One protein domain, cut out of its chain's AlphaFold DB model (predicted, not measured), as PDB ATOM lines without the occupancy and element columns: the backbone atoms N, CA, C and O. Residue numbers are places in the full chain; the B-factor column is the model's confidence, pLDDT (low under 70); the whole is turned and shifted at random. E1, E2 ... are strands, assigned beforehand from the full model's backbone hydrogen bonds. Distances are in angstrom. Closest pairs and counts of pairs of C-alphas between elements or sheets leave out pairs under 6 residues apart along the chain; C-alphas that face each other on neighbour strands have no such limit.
ATOM      1  N   THR A  25      81.838   5.472   5.580       86.38
ATOM      2  CA  THR A  25      81.317   4.287   4.900       86.38
ATOM      3  C   THR A  25      81.025   3.165   5.893       86.38
ATOM      4  O   THR A  25      81.207   3.306   7.103       86.38
ATOM      5  N   SER A  26      80.576   2.019   5.378       82.75
ATOM      6  CA  SER A  26      80.409   0.788   6.158       82.75
ATOM      7  C   SER A  26      81.675   0.369   6.913       82.75
ATOM      8  O   SER A  26      81.567  -0.245   7.969       82.75
ATOM      9  N   ASP A  27      82.857   0.727   6.410       85.69
ATOM     10  CA  ASP A  27      84.145   0.348   7.004       85.69
ATOM     11  C   ASP A  27      84.474   1.164   8.265       85.69
ATOM     12  O   ASP A  27      85.304   0.770   9.084       85.69
ATOM     13  N   ASP A  28      83.812   2.310   8.444       87.88
ATOM     14  CA  ASP A  28      83.990   3.191   9.599       87.88
ATOM     15  C   ASP A  28      83.036   2.854  10.751       87.88
ATOM     16  O   ASP A  28      82.959   3.581  11.747       87.88
ATOM     17  N   VAL A  29      82.297   1.756  10.623       87.69
ATOM     18  CA  VAL A  29      81.272   1.334  11.566       87.69
ATOM     19  C   VAL A  29      81.847   0.415  12.630       87.69
ATOM     20  O   VAL A  29      82.480  -0.599  12.344       87.69
ATOM     21  N   VAL A  30      81.529   0.718  13.885       88.31
ATOM     22  CA  VAL A  30      81.888  -0.115  15.029       88.31
ATOM     23  C   VAL A  30      80.678  -0.505  15.865       88.31
ATOM     24  O   VAL A  30      79.723   0.255  16.033       88.31
ATOM     25  N   GLY A  31      80.769  -1.700  16.437       87.38
ATOM     26  CA  GLY A  31      79.900  -2.177  17.498       87.38
ATOM     27  C   GLY A  31      80.348  -1.711  18.878       87.38
ATOM     28  O   GLY A  31      81.516  -1.375  19.105       87.38
ATOM     29  N   LEU A  32      79.412  -1.745  19.826       86.62
ATOM     30  CA  LEU A  32      79.694  -1.547  21.246       86.62
ATOM     31  C   LEU A  32      79.550  -2.874  21.992       86.62
ATOM     32  O   LEU A  32      78.543  -3.571  21.855       86.62
ATOM     33  N   SER A  33      80.553  -3.199  22.808       82.75
ATOM     34  CA  SER A  33      80.566  -4.407  23.632       82.75
ATOM     35  C   SER A  33      80.193  -4.121  25.087       82.75
ATOM     36  O   SER A  33      80.520  -3.071  25.654       82.75
ATOM     37  N   THR A  34      79.608  -5.121  25.743       82.88
ATOM     38  CA  THR A  34      79.380  -5.143  27.192       82.88
ATOM     39  C   THR A  34      80.688  -5.091  27.994       82.88
ATOM     40  O   THR A  34      80.699  -4.618  29.134       82.88
ATOM     41  N   GLN A  35      81.819  -5.448  27.376       85.38
ATOM     42  CA  GLN A  35      83.170  -5.325  27.937       85.38
ATOM     43  C   GLN A  35      83.738  -3.897  27.913       85.38
ATOM     44  O   GLN A  35      84.903  -3.693  28.238       85.38
ATOM     45  N   LYS A  36      82.918  -2.892  27.582       86.19
ATOM     46  CA  LYS A  36      83.284  -1.469  27.610       86.19
ATOM     47  C   LYS A  36      84.250  -1.048  26.485       86.19
ATOM     48  O   LYS A  36      85.088  -0.167  26.673       86.19
ATOM     49  N   MET A  37      84.144  -1.694  25.319       86.62
ATOM     50  CA  MET A  37      85.063  -1.537  24.184       86.62
ATOM     51  C   MET A  37      84.329  -1.332  22.856       86.62
ATOM     52  O   MET A  37      83.217  -1.829  22.664       86.62
ATOM     53  N   MET A  38      84.999  -0.637  21.933       87.12
ATOM     54  CA  MET A  38      84.628  -0.590  20.516       87.12
ATOM     55  C   MET A  38      85.119  -1.864  19.832       87.12
ATOM     56  O   MET A  38      86.274  -2.253  20.019       87.12
ATOM     57  N   ILE A  39      84.265  -2.482  19.031       86.62
ATOM     58  CA  ILE A  39      84.560  -3.719  18.306       86.62
ATOM     59  C   ILE A  39      84.184  -3.562  16.840       86.62
ATOM     60  O   ILE A  39      83.350  -2.733  16.489       86.62
ATOM     61  N   GLU A  40      84.803  -4.356  15.978       85.00
ATOM     62  CA  GLU A  40      84.416  -4.407  14.572       85.00
ATOM     63  C   GLU A  40      82.976  -4.920  14.452       85.00
ATOM     64  O   GLU A  40      82.573  -5.860  15.148       85.00
ATOM     65  N   THR A  41      82.178  -4.262  13.613       78.44
ATOM     66  CA  THR A  41      80.813  -4.713  13.361       78.44
ATOM     67  C   THR A  41      80.838  -6.029  12.584       78.44
ATOM     68  O   THR A  41      81.568  -6.162  11.609       78.44
ATOM     69  N   LYS A  42      80.023  -7.009  12.995       73.50
ATOM     70  CA  LYS A  42      79.705  -8.173  12.142       73.50
ATOM     71  C   LYS A  42      78.313  -8.067  11.519       73.50
ATOM     72  O   LYS A  42      77.814  -9.049  10.978       73.50
ATOM     73  N   ALA A  43      77.646  -6.925  11.689       72.88
ATOM     74  CA  ALA A  43      76.365  -6.693  11.049       72.88
ATOM     75  C   ALA A  43      76.580  -6.557   9.543       72.88
ATOM     76  O   ALA A  43      77.510  -5.878   9.109       72.88
ATOM     77  N   ASP A  44      75.699  -7.182   8.774       78.44
ATOM     78  CA  ASP A  44      75.625  -6.933   7.347       78.44
ATOM     79  C   ASP A  44      75.054  -5.526   7.125       78.44
ATOM     80  O   ASP A  44      73.951  -5.203   7.577       78.44
ATOM     81  N   LEU A  45      75.861  -4.665   6.508       79.44
ATOM     82  CA  LEU A  45      75.516  -3.278   6.211       79.44
ATOM     83  C   LEU A  45      75.125  -3.088   4.740       79.44
ATOM     84  O   LEU A  45      74.928  -1.947   4.312       79.44
ATOM     85  N   GLU A  46      74.994  -4.171   3.967       80.75
ATOM     86  CA  GLU A  46      74.573  -4.106   2.574       80.75
ATOM     87  C   GLU A  46      73.183  -3.455   2.457       80.75
ATOM     88  O   GLU A  46      72.206  -3.850   3.095       80.75
ATOM     89  N   GLY A  47      73.096  -2.377   1.671       78.00
ATOM     90  CA  GLY A  47      71.856  -1.619   1.472       78.00
ATOM     91  C   GLY A  47      71.421  -0.737   2.652       78.00
ATOM     92  O   GLY A  47      70.369  -0.097   2.573       78.00
ATOM     93  N   VAL A  48      72.207  -0.648   3.731       81.56
ATOM     94  CA  VAL A  48      71.881   0.206   4.879       81.56
ATOM     95  C   VAL A  48      72.284   1.658   4.608       81.56
ATOM     96  O   VAL A  48      73.387   1.953   4.153       81.56
ATOM     97  N   LYS A  49      71.393   2.607   4.923       82.38
ATOM     98  CA  LYS A  49      71.675   4.045   4.783       82.38
ATOM     99  C   LYS A  49      72.546   4.559   5.926       82.38
ATOM    100  O   LYS A  49      72.058   4.703   7.050       82.38
ATOM    101  N   MET A  50      73.787   4.929   5.611       83.38
ATOM    102  CA  MET A  50      74.750   5.455   6.587       83.38
ATOM    103  C   MET A  50      74.315   6.784   7.220       83.38
ATOM    104  O   MET A  50      74.597   7.033   8.386       83.38
ATOM    105  N   SER A  51      73.518   7.596   6.530       83.62
ATOM    106  CA  SER A  51      72.935   8.831   7.079       83.62
ATOM    107  C   SER A  51      72.009   8.648   8.292       83.62
ATOM    108  O   SER A  51      71.767   9.600   9.040       83.62
ATOM    109  N   SER A  52      71.499   7.436   8.543       82.12
ATOM    110  CA  SER A  52      70.616   7.158   9.695       82.12
ATOM    111  C   SER A  52      71.367   7.042  11.019       82.12
ATOM    112  O   SER A  52      70.758   7.026  12.091       82.12
ATOM    113  N   TYR A  53      72.683   6.951  10.937       85.88
ATOM    114  CA  TYR A  53      73.541   6.476  11.991       85.88
ATOM    115  C   TYR A  53      74.330   7.598  12.662       85.88
ATOM    116  O   TYR A  53      74.645   8.615  12.041       85.88
ATOM    117  N   LYS A  54      74.630   7.409  13.951       89.31
ATOM    118  CA  LYS A  54      75.297   8.425  14.767       89.31
ATOM    119  C   LYS A  54      76.804   8.438  14.557       89.31
ATOM    120  O   LYS A  54      77.425   7.376  14.472       89.31
ATOM    121  N   VAL A  55      77.358   9.646  14.565       90.81
ATOM    122  CA  VAL A  55      78.797   9.883  14.658       90.81
ATOM    123  C   VAL A  55      79.232   9.631  16.094       90.81
ATOM    124  O   VAL A  55      78.548  10.022  17.043       90.81
ATOM    125  N   PHE A  56      80.377   8.982  16.254       91.19
ATOM    126  CA  PHE A  56      81.030   8.750  17.528       91.19
ATOM    127  C   PHE A  56      82.406   9.434  17.546       91.19
ATOM    128  O   PHE A  56      83.420   8.797  17.232       91.19
ATOM    129  N   PRO A  57      82.456  10.736  17.885       91.31
ATOM    130  CA  PRO A  57      83.673  11.523  17.758       91.31
ATOM    131  C   PRO A  57      84.746  11.130  18.770       91.31
ATOM    132  O   PRO A  57      84.470  10.507  19.801       91.31
ATOM    133  N   GLN A  58      85.982  11.543  18.507       91.88
ATOM    134  CA  GLN A  58      87.068  11.425  19.472       91.88
ATOM    135  C   GLN A  58      86.699  12.073  20.823       91.88
ATOM    136  O   GLN A  58      86.207  13.195  20.886       91.88
ATOM    137  N   ASN A  59      87.036  11.393  21.924       91.00
ATOM    138  CA  ASN A  59      86.771  11.773  23.317       91.00
ATOM    139  C   ASN A  59      85.297  11.758  23.743       91.00
ATOM    140  O   ASN A  59      84.962  12.269  24.811       91.00
ATOM    141  N   TYR A  60      84.422  11.135  22.958       92.31
ATOM    142  CA  TYR A  60      83.052  10.868  23.377       92.31
ATOM    143  C   TYR A  60      82.971   9.471  23.990       92.31
ATOM    144  O   TYR A  60      83.824   8.610  23.756       92.31
ATOM    145  N   PHE A  61      81.906   9.208  24.746       91.00
ATOM    146  CA  PHE A  61      81.489   7.846  25.064       91.00
ATOM    147  C   PHE A  61      80.123   7.557  24.445       91.00
ATOM    148  O   PHE A  61      79.255   8.426  24.395       91.00
ATOM    149  N   ALA A  62      79.936   6.332  23.971       89.94
ATOM    150  CA  ALA A  62      78.680   5.862  23.409       89.94
ATOM    151  C   ALA A  62      78.122   4.765  24.309       89.94
ATOM    152  O   ALA A  62      78.868   3.897  24.756       89.94
ATOM    153  N   TYR A  63      76.823   4.821  24.588       86.44
ATOM    154  CA  TYR A  63      76.119   3.927  25.504       86.44
ATOM    155  C   TYR A  63      74.842   3.413  24.845       86.44
ATOM    156  O   TYR A  63      74.091   4.188  24.251       86.44
ATOM    157  N   VAL A  64      74.577   2.118  25.002       80.69
ATOM    158  CA  VAL A  64      73.310   1.492  24.618       80.69
ATOM    159  C   VAL A  64      72.644   0.967  25.880       80.69
ATOM    160  O   VAL A  64      73.201   0.118  26.579       80.69
ATOM    161  N   ALA A  65      71.444   1.472  26.167       73.06
ATOM    162  CA  ALA A  65      70.613   0.933  27.232       73.06
ATOM    163  C   ALA A  65      70.123  -0.465  26.839       73.06
ATOM    164  O   ALA A  65      69.410  -0.609  25.845       73.06
ATOM    165  N   ASP A  66      70.491  -1.486  27.613       68.88
ATOM    166  CA  ASP A  66      69.844  -2.794  27.515       68.88
ATOM    167  C   ASP A  66      68.495  -2.728  28.252       68.88
ATOM    168  O   ASP A  66      68.418  -2.316  29.411       68.88
ATOM    169  N   THR A  67      67.415  -3.076  27.554       57.31
ATOM    170  CA  THR A  67      66.044  -3.112  28.088       57.31
ATOM    171  C   THR A  67      65.714  -4.453  28.741       57.31
ATOM    172  O   THR A  67      64.695  -4.584  29.427       57.31
ATOM    173  N   SER A  68      66.568  -5.463  28.560       56.91
ATOM    174  CA  SER A  68      66.480  -6.720  29.282       56.91
ATOM    175  C   SER A  68      66.977  -6.489  30.709       56.91
ATOM    176  O   SER A  68      67.928  -5.754  30.940       56.91
ATOM    177  N   ARG A  69      66.321  -7.077  31.713       55.25
ATOM    178  CA  ARG A  69      66.514  -6.828  33.162       55.25
ATOM    179  C   ARG A  69      67.915  -7.172  33.721       55.25
ATOM    180  O   ARG A  69      68.067  -7.361  34.923       55.25
ATOM    181  N   ARG A  70      68.927  -7.299  32.865       60.78
ATOM    182  CA  ARG A  70      70.329  -7.598  33.147       60.78
ATOM    183  C   ARG A  70      71.142  -6.309  33.019       60.78
ATOM    184  O   ARG A  70      71.905  -6.150  32.075       60.78
ATOM    185  N   GLY A  71      70.981  -5.387  33.972       55.88
ATOM    186  CA  GLY A  71      71.717  -4.107  33.998       55.88
ATOM    187  C   GLY A  71      73.246  -4.259  33.942       55.88
ATOM    188  O   GLY A  71      73.954  -3.328  33.568       55.88
ATOM    189  N   ASP A  72      73.748  -5.459  34.222       60.47
ATOM    190  CA  ASP A  72      75.155  -5.840  34.112       60.47
ATOM    191  C   ASP A  72      75.654  -5.893  32.649       60.47
ATOM    192  O   ASP A  72      76.859  -5.862  32.399       60.47
ATOM    193  N   LYS A  73      74.742  -5.930  31.666       72.00
ATOM    194  CA  LYS A  73      75.013  -6.071  30.223       72.00
ATOM    195  C   LYS A  73      74.881  -4.767  29.434       72.00
ATOM    196  O   LYS A  73      74.466  -4.741  28.279       72.00
ATOM    197  N   ILE A  74      75.266  -3.656  30.048       79.38
ATOM    198  CA  ILE A  74      75.356  -2.374  29.348       79.38
ATOM    199  C   ILE A  74      76.543  -2.379  28.384       79.38
ATOM    200  O   ILE A  74      77.691  -2.551  28.816       79.38
ATOM    201  N   SER A  75      76.280  -2.070  27.117       83.62
ATOM    202  CA  SER A  75      77.324  -1.756  26.143       83.62
ATOM    203  C   SER A  75      77.666  -0.275  26.200       83.62
ATOM    204  O   SER A  75      76.806   0.594  26.066       83.62
ATOM    205  N   LEU A  76      78.941   0.001  26.448       88.00
ATOM    206  CA  LEU A  76      79.511   1.340  26.552       88.00
ATOM    207  C   LEU A  76      80.865   1.302  25.843       88.00
ATOM    208  O   LEU A  76      81.529   0.276  25.858       88.00
ATOM    209  N   ALA A  77      81.320   2.392  25.256       89.81
ATOM    210  CA  ALA A  77      82.727   2.532  24.907       89.81
ATOM    211  C   ALA A  77      83.126   3.997  24.962       89.81
ATOM    212  O   ALA A  77      82.269   4.869  24.857       89.81
ATOM    213  N   PHE A  78      84.422   4.257  25.107       91.56
ATOM    214  CA  PHE A  78      85.006   5.588  24.989       91.56
ATOM    215  C   PHE A  78      85.887   5.636  23.743       91.56
ATOM    216  O   PHE A  78      86.757   4.776  23.572       91.56
ATOM    217  N   ASN A  79      85.675   6.628  22.880       92.12
ATOM    218  CA  ASN A  79      86.499   6.803  21.696       92.12
ATOM    219  C   ASN A  79      87.809   7.504  22.075       92.12
ATOM    220  O   ASN A  79      87.912   8.728  22.083       92.12
ATOM    221  N   ASN A  80      88.830   6.709  22.381       90.88
ATOM    222  CA  ASN A  80      90.191   7.187  22.620       90.88
ATOM    223  C   ASN A  80      91.045   7.273  21.341       90.88
ATOM    224  O   ASN A  80      92.243   7.558  21.426       90.88
ATOM    225  N   LYS A  81      90.475   6.993  20.163       86.44
ATOM    226  CA  LYS A  81      91.192   7.059  18.889       86.44
ATOM    227  C   LYS A  81      91.157   8.487  18.352       86.44
ATOM    228  O   LYS A  81      90.208   9.223  18.572       86.44
ATOM    229  N   LYS A  82      92.178   8.869  17.578       85.69
ATOM    230  CA  LYS A  82      92.234  10.160  16.858       85.69
ATOM    231  C   LYS A  82      91.365  10.190  15.591       85.69
ATOM    232  O   LYS A  82      91.664  10.927  14.659       85.69
ATOM    233  N   LYS A  83      90.376   9.304  15.511       83.62
ATOM    234  CA  LYS A  83      89.533   9.114  14.338       83.62
ATOM    235  C   LYS A  83      88.090   9.028  14.805       83.62
ATOM    236  O   LYS A  83      87.776   8.247  15.708       83.62
ATOM    237  N   ASP A  84      87.251   9.814  14.156       83.94
ATOM    238  CA  ASP A  84      85.810   9.715  14.297       83.94
ATOM    239  C   ASP A  84      85.330   8.481  13.538       83.94
ATOM    240  O   ASP A  84      85.862   8.114  12.489       83.94
ATOM    241  N   ILE A  85      84.363   7.795  14.119       83.38
ATOM    242  CA  ILE A  85      83.812   6.546  13.595       83.38
ATOM    243  C   ILE A  85      82.303   6.561  13.801       83.38
ATOM    244  O   ILE A  85      81.768   7.447  14.464       83.38
ATOM    245  N   TYR A  86      81.609   5.569  13.271       82.75
ATOM    246  CA  TYR A  86      80.162   5.435  13.387       82.75
ATOM    247  C   TYR A  86      79.810   4.325  14.362       82.75
ATOM    248  O   TYR A  86      80.460   3.285  14.358       82.75
ATOM    249  N   SER A  87      78.798   4.512  15.213       70.44
ATOM    250  CA  SER A  87      78.515   3.551  16.295       70.44
ATOM    251  C   SER A  87      77.174   2.845  16.146       70.44
ATOM    252  O   SER A  87      76.157   3.520  16.325       70.44
ATOM    253  N   PHE A  88      77.118   1.520  15.946       62.72
ATOM    254  CA  PHE A  88      75.842   0.774  15.909       62.72
ATOM    255  C   PHE A  88      75.862  -0.516  16.720       62.72
ATOM    256  O   PHE A  88      76.807  -1.286  16.658       62.72
ATOM    257  N   PHE A  89      74.722  -0.764  17.369       57.00
ATOM    258  CA  PHE A  89      74.271  -1.975  18.056       57.00
ATOM    259  C   PHE A  89      75.160  -2.552  19.170       57.00
ATOM    260  O   PHE A  89      76.388  -2.494  19.185       57.00
ATOM    261  N   ASN A  90      74.467  -3.134  20.147       58.28
ATOM    262  CA  ASN A  90      75.071  -4.017  21.125       58.28
ATOM    263  C   ASN A  90      75.413  -5.332  20.416       58.28
ATOM    264  O   ASN A  90      74.507  -6.017  19.938       58.28
ATOM    265  N   PHE A  91      76.696  -5.673  20.338       55.69
ATOM    266  CA  PHE A  91      77.116  -6.973  19.832       55.69
ATOM    267  C   PHE A  91      77.343  -7.922  21.017       55.69
ATOM    268  O   PHE A  91      78.464  -8.098  21.491       55.69
TER     269      PHE A  91
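Overview. This is residues 25 to 91 of the 94 residues of an uncharacterized protein of Streptococcus equi subsp. zooepidemicus (UniProt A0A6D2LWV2). With little regular structure, this is a small sandwich: sheet E2-E1-E5 faces hairpin E3-E4, strands crossed at 46 degrees. The long unnamed stretch of residues 41 to 60 links E2 of the one sheet to E3 of the other, its C-alphas 8 to 19 A from the mean of all C-alphas, and its residues 55 to 56 pair with residues 85 to 86 of E5, antiparallel. The 67 printed residues hold five named strands, E1 to E5, 21 residues, and no named helix: all strand, the first sheet mixed, the second antiparallel. The whole is compact, radius of gyration of the C-alphas 11.9 A, spanning 33 by 27 by 17 A.

Arrangement. E1, residues 29 to 32, is parallel to E5, residues 85 to 90 (N 30 to O 86, 2.8 A). E1 forms an antiparallel hairpin with E2, residues 38 to 40 (N 31 to O 39, 2.8 A). E3, residues 61 to 64, and E4, residues 75 to 78, form another (N 62 to O 77, 2.9 A). The closest C-alphas of E1 and E4, Leu 32 and Ser 75, are 5.4 A apart.

Along the chain. E5 measures 15.6 A; E1 10.2 A. C-alpha 29 is at (81.272, 1.334, 11.566), C-alpha 90 at (75.071, -4.017, 21.125).

Size, cuts and confidence. The printed part has no cut. Link E2 to E3 is long. Residues 66 to 72 and 88 to 91 have pLDDT under 70.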